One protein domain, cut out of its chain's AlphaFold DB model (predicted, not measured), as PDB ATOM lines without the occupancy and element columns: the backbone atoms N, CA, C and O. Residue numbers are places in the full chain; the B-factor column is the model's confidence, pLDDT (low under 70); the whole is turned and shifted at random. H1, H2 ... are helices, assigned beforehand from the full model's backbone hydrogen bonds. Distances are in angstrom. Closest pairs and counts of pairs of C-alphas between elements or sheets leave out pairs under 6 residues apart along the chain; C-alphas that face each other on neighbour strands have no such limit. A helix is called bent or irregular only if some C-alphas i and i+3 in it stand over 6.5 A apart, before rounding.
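AT A GLANCE: This is residues 19 to 34 and 168 to 235 of the 237 residues of an uncharacterized protein of Microbispora catharanthi (UniProt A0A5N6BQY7). A long, kinked helix, H4, is crossed by H1 and H2, while H3 meets its first turns nearly at a right angle and small H5 packs on H1. The printed part has 84 residues with five named helices, H1 to H5, and no named strand: all helix. It is compact, radius of gyration of the C-alphas 11.3 A, spanning 30 by 30 by 21 A.

HOW THE PARTS SIT: H4, residues 203 to 220, has a kink of 44 degrees near residue 214 and is irregular, C-alphas 216 and 219 being 8.3 A apart. H2, residues 170 to 178, touches it about perpendicular at 75 degrees, closest C-alphas Ala 172 and Leu 210, 4.7 A. H1, residues 19 to 29, touches H4, closest C-alphas Val 26 and Ala 209, 5.3 A. H3, residues 188 to 199, touches H4, closest C-alphas Ala 196 and Val 203, 5.3 A. H5, residues 231 to 234, touches H1, closest C-alphas Arg 24 and Leu 233, 6.7 A. Every O i to N i+4 pair is within hydrogen-bond range in H1, H2 and H3, and 12 of 14 in H4; H5 is too short.

IN THESE COORDINATES: H4 spans 24.9 A from C-alpha 203 at (34.679, -41.958, -45.405); H3 spans 16.4 A, H1 15.4 A. H5 ends at C-alpha 234, (14.019, -45.634, -52.073).

THE WHOLE: Residues 35 to 167 are cut out, C-alphas 34 and 168 being 16.9 A apart. Residue 235 is under pLDDT 70.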
ATOM      1  N   PRO A  19      24.608 -47.353 -40.926       96.44
ATOM      2  CA  PRO A  19      25.608 -47.982 -41.791       96.44
ATOM      3  C   PRO A  19      25.025 -48.512 -43.107       96.44
ATOM      4  O   PRO A  19      25.641 -48.397 -44.165       96.44
ATOM      5  N   ASP A  20      23.804 -49.053 -43.063       95.75
ATOM      6  CA  ASP A  20      23.106 -49.535 -44.256       95.75
ATOM      7  C   ASP A  20      22.696 -48.384 -45.175       95.75
ATOM      8  O   ASP A  20      22.831 -48.490 -46.395       95.75
ATOM      9  N   ARG A  21      22.272 -47.256 -44.597       95.75
ATOM     10  CA  ARG A  21      21.975 -46.035 -45.350       95.75
ATOM     11  C   ARG A  21      23.224 -45.438 -46.000       95.75
ATOM     12  O   ARG A  21      23.169 -45.040 -47.159       95.75
ATOM     13  N   ALA A  22      24.346 -45.407 -45.282       97.38
ATOM     14  CA  ALA A  22      25.629 -44.950 -45.808       97.38
ATOM     15  C   ALA A  22      26.120 -45.828 -46.968       97.38
ATOM     16  O   ALA A  22      26.473 -45.299 -48.018       97.38
ATOM     17  N   CYS A  23      26.061 -47.156 -46.819       96.62
ATOM     18  CA  CYS A  23      26.324 -48.076 -47.926       96.62
ATOM     19  C   CYS A  23      25.435 -47.771 -49.135       96.62
ATOM     20  O   CYS A  23      25.942 -47.626 -50.243       96.62
ATOM     21  N   ARG A  24      24.118 -47.646 -48.918       95.50
ATOM     22  CA  ARG A  24      23.151 -47.399 -49.994       95.50
ATOM     23  C   ARG A  24      23.436 -46.088 -50.727       95.50
ATOM     24  O   ARG A  24      23.370 -46.068 -51.946       95.50
ATOM     25  N   LEU A  25      23.797 -45.018 -50.013       96.62
ATOM     26  CA  LEU A  25      24.201 -43.746 -50.628       96.62
ATOM     27  C   LEU A  25      25.381 -43.931 -51.586       96.62
ATOM     28  O   LEU A  25      25.321 -43.462 -52.720       96.62
ATOM     29  N   VAL A  26      26.435 -44.622 -51.145       97.44
ATOM     30  CA  VAL A  26      27.630 -44.863 -51.969       97.44
ATOM     31  C   VAL A  26      27.314 -45.777 -53.155       97.44
ATOM     32  O   VAL A  26      27.791 -45.520 -54.255       97.44
ATOM     33  N   GLU A  27      26.493 -46.810 -52.961       94.88
ATOM     34  CA  GLU A  27      26.073 -47.730 -54.027       94.88
ATOM     35  C   GLU A  27      25.219 -47.040 -55.096       94.88
ATOM     36  O   GLU A  27      25.441 -47.258 -56.283       94.88
ATOM     37  N   THR A  28      24.260 -46.208 -54.685       94.12
ATOM     38  CA  THR A  28      23.316 -45.560 -55.604       94.12
ATOM     39  C   THR A  28      23.925 -44.345 -56.300       94.12
ATOM     40  O   THR A  28      23.722 -44.155 -57.496       94.12
ATOM     41  N   LEU A  29      24.658 -43.503 -55.567       94.94
ATOM     42  CA  LEU A  29      25.136 -42.215 -56.083       94.94
ATOM     43  C   LEU A  29      26.604 -42.252 -56.517       94.94
ATOM     44  O   LEU A  29      27.041 -41.377 -57.264       94.94
ATOM     45  N   GLY A  30      27.365 -43.252 -56.074       95.62
ATOM     46  CA  GLY A  30      28.802 -43.356 -56.293       95.62
ATOM     47  C   GLY A  30      29.637 -42.618 -55.242       95.62
ATOM     48  O   GLY A  30      29.167 -41.725 -54.538       95.62
ATOM     49  N   GLY A  31      30.912 -43.004 -55.153       96.31
ATOM     50  CA  GLY A  31      31.897 -42.426 -54.237       96.31
ATOM     51  C   GLY A  31      32.700 -41.266 -54.838       96.31
ATOM     52  O   GLY A  31      32.191 -40.446 -55.614       96.31
ATOM     53  N   ARG A  32      33.982 -41.197 -54.463       97.31
ATOM     54  CA  ARG A  32      34.953 -40.196 -54.931       97.31
ATOM     55  C   ARG A  32      34.998 -40.084 -56.454       97.31
ATOM     56  O   ARG A  32      34.897 -41.081 -57.171       97.31
ATOM     57  N   PHE A  33      35.215 -38.868 -56.946       96.44
ATOM     58  CA  PHE A  33      35.348 -38.606 -58.378       96.44
ATOM     59  C   PHE A  33      36.689 -39.118 -58.927       96.44
ATOM     60  O   PHE A  33      36.717 -39.629 -60.044       96.44
ATOM     61  N   SER A  34      37.776 -39.075 -58.142       97.81
ATOM     62  CA  SER A  34      39.076 -39.667 -58.514       97.81
ATOM     63  C   SER A  34      38.949 -41.147 -58.872       97.81
ATOM     64  O   SER A  34      39.397 -41.566 -59.938       97.81
ATOM     65  N   PRO A 168      34.370 -31.603 -43.442       95.94
ATOM     66  CA  PRO A 168      33.489 -32.049 -44.510       95.94
ATOM     67  C   PRO A 168      32.943 -30.866 -45.313       95.94
ATOM     68  O   PRO A 168      32.706 -29.792 -44.760       95.94
ATOM     69  N   ASP A 169      32.706 -31.083 -46.604       96.69
ATOM     70  CA  ASP A 169      32.060 -30.112 -47.489       96.69
ATOM     71  C   ASP A 169      30.679 -29.699 -46.942       96.69
ATOM     72  O   ASP A 169      29.881 -30.554 -46.547       96.69
ATOM     73  N   ASP A 170      30.353 -28.404 -46.959       96.88
ATOM     74  CA  ASP A 170      29.068 -27.891 -46.455       96.88
ATOM     75  C   ASP A 170      27.861 -28.560 -47.128       96.88
ATOM     76  O   ASP A 170      26.849 -28.842 -46.478       96.88
ATOM     77  N   ARG A 171      27.991 -28.905 -48.416       97.44
ATOM     78  CA  ARG A 171      26.970 -29.646 -49.171       97.44
ATOM     79  C   ARG A 171      26.803 -31.060 -48.630       97.44
ATOM     80  O   ARG A 171      25.680 -31.549 -48.518       97.44
ATOM     81  N   ALA A 172      27.909 -31.708 -48.257       98.12
ATOM     82  CA  ALA A 172      27.876 -33.017 -47.619       98.12
ATOM     83  C   ALA A 172      27.245 -32.945 -46.224       98.12
ATOM     84  O   ALA A 172      26.496 -33.843 -45.850       98.12
ATOM     85  N   LEU A 173      27.494 -31.871 -45.468       97.75
ATOM     86  CA  LEU A 173      26.865 -31.658 -44.165       97.75
ATOM     87  C   LEU A 173      25.348 -31.483 -44.288       97.75
ATOM     88  O   LEU A 173      24.590 -32.081 -43.523       97.75
ATOM     89  N   GLU A 174      24.894 -30.681 -45.250       97.62
ATOM     90  CA  GLU A 174      23.469 -30.475 -45.510       97.62
ATOM     91  C   GLU A 174      22.780 -31.764 -45.963       97.62
ATOM     92  O   GLU A 174      21.787 -32.180 -45.360       97.62
ATOM     93  N   ALA A 175      23.350 -32.453 -46.952       98.12
ATOM     94  CA  ALA A 175      22.839 -33.739 -47.410       98.12
ATOM     95  C   ALA A 175      22.910 -34.820 -46.323       98.12
ATOM     96  O   ALA A 175      22.001 -35.635 -46.218       98.12
ATOM     97  N   GLY A 176      23.939 -34.820 -45.475       97.81
ATOM     98  CA  GLY A 176      24.082 -35.763 -44.367       97.81
ATOM     99  C   GLY A 176      23.011 -35.569 -43.294       97.81
ATOM    100  O   GLY A 176      22.507 -36.553 -42.750       97.81
ATOM    101  N   ARG A 177      22.605 -34.319 -43.027       97.25
ATOM    102  CA  ARG A 177      21.440 -34.014 -42.180       97.25
ATOM    103  C   ARG A 177      20.142 -34.464 -42.842       97.25
ATOM    104  O   ARG A 177      19.348 -35.146 -42.201       97.25
ATOM    105  N   HIS A 178      19.950 -34.155 -44.125       97.38
ATOM    106  CA  HIS A 178      18.766 -34.583 -44.875       97.38
ATOM    107  C   HIS A 178      18.630 -36.115 -44.915       97.38
ATOM    108  O   HIS A 178      17.568 -36.667 -44.632       97.38
ATOM    109  N   ALA A 179      19.728 -36.822 -45.172       96.69
ATOM    110  CA  ALA A 179      19.808 -38.276 -45.143       96.69
ATOM    111  C   ALA A 179      19.768 -38.849 -43.718       96.69
ATOM    112  O   ALA A 179      19.869 -40.058 -43.558       96.69
ATOM    113  N   GLY A 180      19.633 -38.031 -42.668       95.94
ATOM    114  CA  GLY A 180      19.539 -38.467 -41.275       95.94
ATOM    115  C   GLY A 180      20.774 -39.210 -40.757       95.94
ATOM    116  O   GLY A 180      20.636 -40.041 -39.862       95.94
ATOM    117  N   LEU A 181      21.949 -38.976 -41.351       96.31
ATOM    118  CA  LEU A 181      23.240 -39.486 -40.873       96.31
ATOM    119  C   LEU A 181      23.872 -38.550 -39.839       96.31
ATOM    120  O   LEU A 181      24.589 -38.999 -38.945       96.31
ATOM    121  N   LEU A 182      23.601 -37.251 -39.970       95.62
ATOM    122  CA  LEU A 182      24.134 -36.202 -39.110       95.62
ATOM    123  C   LEU A 182      23.014 -35.578 -38.276       95.62
ATOM    124  O   LEU A 182      21.948 -35.251 -38.796       95.62
ATOM    125  N   GLY A 183      23.282 -35.387 -36.986       85.44
ATOM    126  CA  GLY A 183      22.380 -34.759 -36.023       85.44
ATOM    127  C   GLY A 183      23.137 -33.847 -35.057       85.44
ATOM    128  O   GLY A 183      24.341 -33.637 -35.202       85.44
ATOM    129  N   ALA A 184      22.430 -33.296 -34.069       76.56
ATOM    130  CA  ALA A 184      23.046 -32.469 -33.035       76.56
ATOM    131  C   ALA A 184      23.976 -33.295 -32.119       76.56
ATOM    132  O   ALA A 184      23.759 -34.487 -31.903       76.56
ATOM    133  N   GLY A 185      25.002 -32.645 -31.560       78.50
ATOM    134  CA  GLY A 185      25.817 -33.195 -30.468       78.50
ATOM    135  C   GLY A 185      27.057 -34.003 -30.863       78.50
ATOM    136  O   GLY A 185      27.790 -34.415 -29.971       78.50
ATOM    137  N   HIS A 186      27.332 -34.196 -32.158       82.75
ATOM    138  CA  HIS A 186      28.547 -34.878 -32.627       82.75
ATOM    139  C   HIS A 186      29.336 -33.989 -33.585       82.75
ATOM    140  O   HIS A 186      28.749 -33.278 -34.405       82.75
ATOM    141  N   HIS A 187      30.667 -34.058 -33.514       92.88
ATOM    142  CA  HIS A 187      31.512 -33.435 -34.523       92.88
ATOM    143  C   HIS A 187      31.275 -34.144 -35.875       92.88
ATOM    144  O   HIS A 187      31.400 -35.372 -35.946       92.88
ATOM    145  N   PRO A 188      30.879 -33.426 -36.947       94.62
ATOM    146  CA  PRO A 188      30.337 -34.071 -38.142       94.62
ATOM    147  C   PRO A 188      31.280 -35.064 -38.822       94.62
ATOM    148  O   PRO A 188      30.834 -36.120 -39.264       94.62
ATOM    149  N   LEU A 189      32.579 -34.754 -38.892       95.25
ATOM    150  CA  LEU A 189      33.553 -35.637 -39.534       95.25
ATOM    151  C   LEU A 189      33.727 -36.951 -38.769       95.25
ATOM    152  O   LEU A 189      33.783 -38.013 -39.387       95.25
ATOM    153  N   ASP A 190      33.761 -36.898 -37.440       96.25
ATOM    154  CA  ASP A 190      33.923 -38.098 -36.614       96.25
ATOM    155  C   ASP A 190      32.698 -38.996 -36.724       96.25
ATOM    156  O   ASP A 190      32.827 -40.210 -36.868       96.25
ATOM    157  N   ARG A 191      31.506 -38.390 -36.802       97.06
ATOM    158  CA  ARG A 191      30.278 -39.140 -37.053       97.06
ATOM    159  C   ARG A 191      30.278 -39.818 -38.424       97.06
ATOM    160  O   ARG A 191      29.864 -40.969 -38.532       97.06
ATOM    161  N   LEU A 192      30.749 -39.135 -39.472       97.56
ATOM    162  CA  LEU A 192      30.887 -39.746 -40.799       97.56
ATOM    163  C   LEU A 192      31.898 -40.897 -40.790       97.56
ATOM    164  O   LEU A 192      31.635 -41.920 -41.416       97.56
ATOM    165  N   ARG A 193      33.023 -40.760 -40.076       97.69
ATOM    166  CA  ARG A 193      34.034 -41.820 -39.930       97.69
ATOM    167  C   ARG A 193      33.483 -43.054 -39.231       97.69
ATOM    168  O   ARG A 193      33.695 -44.157 -39.720       97.69
ATOM    169  N   GLU A 194      32.774 -42.864 -38.123       97.69
ATOM    170  CA  GLU A 194      32.136 -43.941 -37.363       97.69
ATOM    171  C   GLU A 194      31.154 -44.719 -38.249       97.69
ATOM    172  O   GLU A 194      31.303 -45.926 -38.438       97.69
ATOM    173  N   ILE A 195      30.213 -44.010 -38.884       98.06
ATOM    174  CA  ILE A 195      29.212 -44.622 -39.765       98.06
ATOM    175  C   ILE A 195      29.880 -45.323 -40.956       98.06
ATOM    176  O   ILE A 195      29.486 -46.434 -41.309       98.06
ATOM    177  N   ALA A 196      30.877 -44.693 -41.586       98.12
ATOM    178  CA  ALA A 196      31.604 -45.277 -42.712       98.12
ATOM    179  C   ALA A 196      32.361 -46.552 -42.304       98.12
ATOM    180  O   ALA A 196      32.296 -47.557 -43.015       98.12
ATOM    181  N   GLY A 197      33.002 -46.543 -41.131       98.06
ATOM    182  CA  GLY A 197      33.693 -47.699 -40.562       98.06
ATOM    183  C   GLY A 197      32.753 -48.873 -40.294       98.06
ATOM    184  O   GLY A 197      33.034 -49.990 -40.722       98.06
ATOM    185  N   GLU A 198      31.599 -48.624 -39.669       97.81
ATOM    186  CA  GLU A 198      30.568 -49.650 -39.451       97.81
ATOM    187  C   GLU A 198      29.959 -50.173 -40.761       97.81
ATOM    188  O   GLU A 198      29.571 -51.339 -40.857       97.81
ATOM    189  N   ALA A 199      29.861 -49.311 -41.774       96.88
ATOM    190  CA  ALA A 199      29.352 -49.651 -43.098       96.88
ATOM    191  C   ALA A 199      30.373 -50.425 -43.951       96.88
ATOM    192  O   ALA A 199      29.986 -51.074 -44.922       96.88
ATOM    193  N   GLY A 200      31.662 -50.371 -43.607       97.19
ATOM    194  CA  GLY A 200      32.735 -50.928 -44.429       97.19
ATOM    195  C   GLY A 200      32.979 -50.137 -45.720       97.19
ATOM    196  O   GLY A 200      33.386 -50.724 -46.721       97.19
ATOM    197  N   VAL A 201      32.719 -48.826 -45.712       97.50
ATOM    198  CA  VAL A 201      33.011 -47.910 -46.829       97.50
ATOM    199  C   VAL A 201      34.078 -46.895 -46.423       97.50
ATOM    200  O   VAL A 201      34.246 -46.584 -45.247       97.50
ATOM    201  N   ASP A 202      34.803 -46.345 -47.395       97.88
ATOM    202  CA  ASP A 202      35.730 -45.239 -47.138       97.88
ATOM    203  C   ASP A 202      34.934 -43.960 -46.823       97.88
ATOM    204  O   ASP A 202      33.978 -43.612 -47.524       97.88
ATOM    205  N   VAL A 203      35.336 -43.220 -45.788       98.19
ATOM    206  CA  VAL A 203      34.679 -41.958 -45.405       98.19
ATOM    207  C   VAL A 203      34.694 -40.925 -46.538       98.19
ATOM    208  O   VAL A 203      33.761 -40.133 -46.664       98.19
ATOM    209  N   ARG A 204      35.721 -40.942 -47.397       98.25
ATOM    210  CA  ARG A 204      35.819 -40.056 -48.565       98.25
ATOM    211  C   ARG A 204      34.768 -40.398 -49.616       98.25
ATOM    212  O   ARG A 204      34.250 -39.494 -50.270       98.25
ATOM    213  N   ASP A 205      34.447 -41.682 -49.765       98.50
ATOM    214  CA  ASP A 205      33.403 -42.149 -50.677       98.50
ATOM    215  C   ASP A 205      32.013 -41.802 -50.132       98.50
ATOM    216  O   ASP A 205      31.181 -41.298 -50.884       98.50
ATOM    217  N   LEU A 206      31.788 -41.954 -48.821       98.62
ATOM    218  CA  LEU A 206      30.549 -41.507 -48.174       98.62
ATOM    219  C   LEU A 206      30.341 -39.992 -48.316       98.62
ATOM    220  O   LEU A 206      29.257 -39.548 -48.691       98.62
ATOM    221  N   GLU A 207      31.368 -39.183 -48.048       98.62
ATOM    222  CA  GLU A 207      31.257 -37.730 -48.192       98.62
ATOM    223  C   GLU A 207      31.007 -37.321 -49.649       98.62
ATOM    224  O   GLU A 207      30.156 -36.471 -49.914       98.62
ATOM    225  N   ALA A 208      31.692 -37.947 -50.612       98.31
ATOM    226  CA  ALA A 208      31.447 -37.699 -52.028       98.31
ATOM    227  C   ALA A 208      30.008 -38.065 -52.434       98.31
ATOM    228  O   ALA A 208      29.365 -37.274 -53.126       98.31
ATOM    229  N   ALA A 209      29.468 -39.189 -51.950       98.25
ATOM    230  CA  ALA A 209      28.076 -39.577 -52.182       98.25
ATOM    231  C   ALA A 209      27.085 -38.538 -51.627       98.25
ATOM    232  O   ALA A 209      26.106 -38.197 -52.289       98.25
ATOM    233  N   LEU A 210      27.363 -37.961 -50.453       98.56
ATOM    234  CA  LEU A 210      26.553 -36.878 -49.884       98.56
ATOM    235  C   LEU A 210      26.625 -35.592 -50.724       98.56
ATOM    236  O   LEU A 210      25.599 -34.953 -50.954       98.56
ATOM    237  N   VAL A 211      27.801 -35.228 -51.251       97.75
ATOM    238  CA  VAL A 211      27.913 -34.102 -52.200       97.75
ATOM    239  C   VAL A 211      27.109 -34.376 -53.474       97.75
ATOM    240  O   VAL A 211      26.443 -33.473 -53.979       97.75
ATOM    241  N   ARG A 212      27.133 -35.609 -53.993       97.00
ATOM    242  CA  ARG A 212      26.342 -36.002 -55.169       97.00
ATOM    243  C   ARG A 212      24.840 -35.927 -54.894       97.00
ATOM    244  O   ARG A 212      24.123 -35.365 -55.719       97.00
ATOM    245  N   LEU A 213      24.386 -36.387 -53.723       97.44
ATOM    246  CA  LEU A 213      22.996 -36.243 -53.274       97.44
ATOM    247  C   LEU A 213      22.572 -34.771 -53.285       97.44
ATOM    248  O   LEU A 213      21.532 -34.427 -53.841       97.44
ATOM    249  N   TRP A 214      23.401 -33.897 -52.710       97.44
ATOM    250  CA  TRP A 214      23.136 -32.462 -52.693       97.44
ATOM    251  C   TRP A 214      23.046 -31.886 -54.111       97.44
ATOM    252  O   TRP A 214      22.067 -31.228 -54.458       97.44
ATOM    253  N   LEU A 215      24.035 -32.159 -54.966       94.25
ATOM    254  CA  LEU A 215      24.079 -31.617 -56.329       94.25
ATOM    255  C   LEU A 215      22.862 -32.023 -57.164       94.25
ATOM    256  O   LEU A 215      22.371 -31.203 -57.939       94.25
ATOM    257  N   ALA A 216      22.384 -33.256 -56.995       93.69
ATOM    258  CA  ALA A 216      21.261 -33.784 -57.753       93.69
ATOM    259  C   ALA A 216      19.892 -33.373 -57.182       93.69
ATOM    260  O   ALA A 216      18.986 -33.102 -57.963       93.69
ATOM    261  N   HIS A 217      19.742 -33.280 -55.852       94.56
ATOM    262  CA  HIS A 217      18.415 -33.271 -55.217       94.56
ATOM    263  C   HIS A 217      18.183 -32.184 -54.154       94.56
ATOM    264  O   HIS A 217      17.084 -32.124 -53.606       94.56
ATOM    265  N   HIS A 218      19.149 -31.306 -53.832       95.31
ATOM    266  CA  HIS A 218      18.981 -30.350 -52.713       95.31
ATOM    267  C   HIS A 218      17.737 -29.454 -52.832       95.31
ATOM    268  O   HIS A 218      17.142 -29.082 -51.826       95.31
ATOM    269  N   LYS A 219      17.309 -29.132 -54.058       96.25
ATOM    270  CA  LYS A 219      16.102 -28.326 -54.308       96.25
ATOM    271  C   LYS A 219      14.813 -29.032 -53.882       96.25
ATOM    272  O   LYS A 219      13.844 -28.359 -53.543       96.25
ATOM    273  N   ASP A 220      14.827 -30.361 -53.856       94.56
ATOM    274  CA  ASP A 220      13.684 -31.201 -53.504       94.56
ATOM    275  C   ASP A 220      13.713 -31.639 -52.033       94.56
ATOM    276  O   ASP A 220      12.720 -32.167 -51.530       94.56
ATOM    277  N   PHE A 221      14.808 -31.380 -51.302       95.50
ATOM    278  CA  PHE A 221      14.926 -31.710 -49.876       95.50
ATOM    279  C   PHE A 221      13.745 -31.227 -49.017       95.50
ATOM    280  O   PHE A 221      13.337 -32.002 -48.154       95.50
ATOM    281  N   PRO A 222      13.148 -30.032 -49.232       95.44
ATOM    282  CA  PRO A 222      11.982 -29.592 -48.460       95.44
ATOM    283  C   PRO A 222      10.735 -30.473 -48.626       95.44
ATOM    284  O   PRO A 222       9.888 -30.500 -47.737       95.44
ATOM    285  N   HIS A 223      10.614 -31.185 -49.749       94.69
ATOM    286  CA  HIS A 223       9.474 -32.053 -50.066       94.69
ATOM    287  C   HIS A 223       9.806 -33.543 -49.912       94.69
ATOM    288  O   HIS A 223       8.914 -34.390 -49.903       94.69
ATOM    289  N   CYS A 224      11.088 -33.875 -49.776       95.12
ATOM    290  CA  CYS A 224      11.562 -35.226 -49.544       95.12
ATOM    291  C   CYS A 224      11.522 -35.549 -48.038       95.12
ATOM    292  O   CYS A 224      12.055 -34.787 -47.229       95.12
ATOM    293  N   PRO A 225      10.973 -36.705 -47.620       94.25
ATOM    294  CA  PRO A 225      10.886 -37.066 -46.203       94.25
ATOM    295  C   PRO A 225      12.253 -37.352 -45.552       94.25
ATOM    296  O   PRO A 225      12.317 -37.486 -44.328       94.25
ATOM    297  N   GLY A 226      13.328 -37.459 -46.343       95.19
ATOM    298  CA  GLY A 226      14.695 -37.655 -45.865       95.19
ATOM    299  C   GLY A 226      14.914 -38.966 -45.104       95.19
ATOM    300  O   GLY A 226      14.083 -39.882 -45.099       95.19
ATOM    301  N   GLY A 227      16.070 -39.075 -44.450       94.88
ATOM    302  CA  GLY A 227      16.416 -40.221 -43.611       94.88
ATOM    303  C   GLY A 227      16.310 -41.559 -44.349       94.88
ATOM    304  O   GLY A 227      16.760 -41.706 -45.483       94.88
ATOM    305  N   ALA A 228      15.672 -42.539 -43.700       93.44
ATOM    306  CA  ALA A 228      15.422 -43.869 -44.264       93.44
ATOM    307  C   ALA A 228      14.446 -43.873 -45.455       93.44
ATOM    308  O   ALA A 228      14.357 -44.873 -46.157       93.44
ATOM    309  N   ARG A 229      13.702 -42.779 -45.661       93.81
ATOM    310  CA  ARG A 229      12.697 -42.626 -46.723       93.81
ATOM    311  C   ARG A 229      13.140 -41.639 -47.802       93.81
ATOM    312  O   ARG A 229      12.314 -41.189 -48.585       93.81
ATOM    313  N   CYS A 230      14.416 -41.249 -47.810       92.88
ATOM    314  CA  CYS A 230      14.951 -40.339 -48.811       92.88
ATOM    315  C   CYS A 230      14.669 -40.900 -50.211       92.88
ATOM    316  O   CYS A 230      15.040 -42.041 -50.483       92.88
ATOM    317  N   ALA A 231      14.046 -40.098 -51.079       89.69
ATOM    318  CA  ALA A 231      13.630 -40.522 -52.416       89.69
ATOM    319  C   ALA A 231      14.802 -41.121 -53.213       89.69
ATOM    320  O   ALA A 231      14.695 -42.228 -53.724       89.69
ATOM    321  N   ALA A 232      15.977 -40.484 -53.152       87.00
ATOM    322  CA  ALA A 232      17.203 -40.966 -53.791       87.00
ATOM    323  C   ALA A 232      17.716 -42.329 -53.269       87.00
ATOM    324  O   ALA A 232      18.626 -42.906 -53.856       87.00
ATOM    325  N   LEU A 233      17.193 -42.840 -52.149       85.88
ATOM    326  CA  LEU A 233      17.539 -44.159 -51.600       85.88
ATOM    327  C   LEU A 233      16.462 -45.211 -51.857       85.88
ATOM    328  O   LEU A 233      16.793 -46.398 -51.941       85.88
ATOM    329  N   THR A 234      15.203 -44.776 -51.941       81.12
ATOM    330  CA  THR A 234      14.019 -45.634 -52.073       81.12
ATOM    331  C   THR A 234      13.537 -45.796 -53.506       81.12
ATOM    332  O   THR A 234      12.846 -46.769 -53.783       81.12
ATOM    333  N   GLU A 235      13.865 -44.868 -54.402       67.19
ATOM    334  CA  GLU A 235      13.610 -45.036 -55.829       67.19
ATOM    335  C   GLU A 235      14.493 -46.184 -56.342       67.19
ATOM    336  O   GLU A 235      15.725 -46.133 -56.290       67.19
TER     337      GLU A 235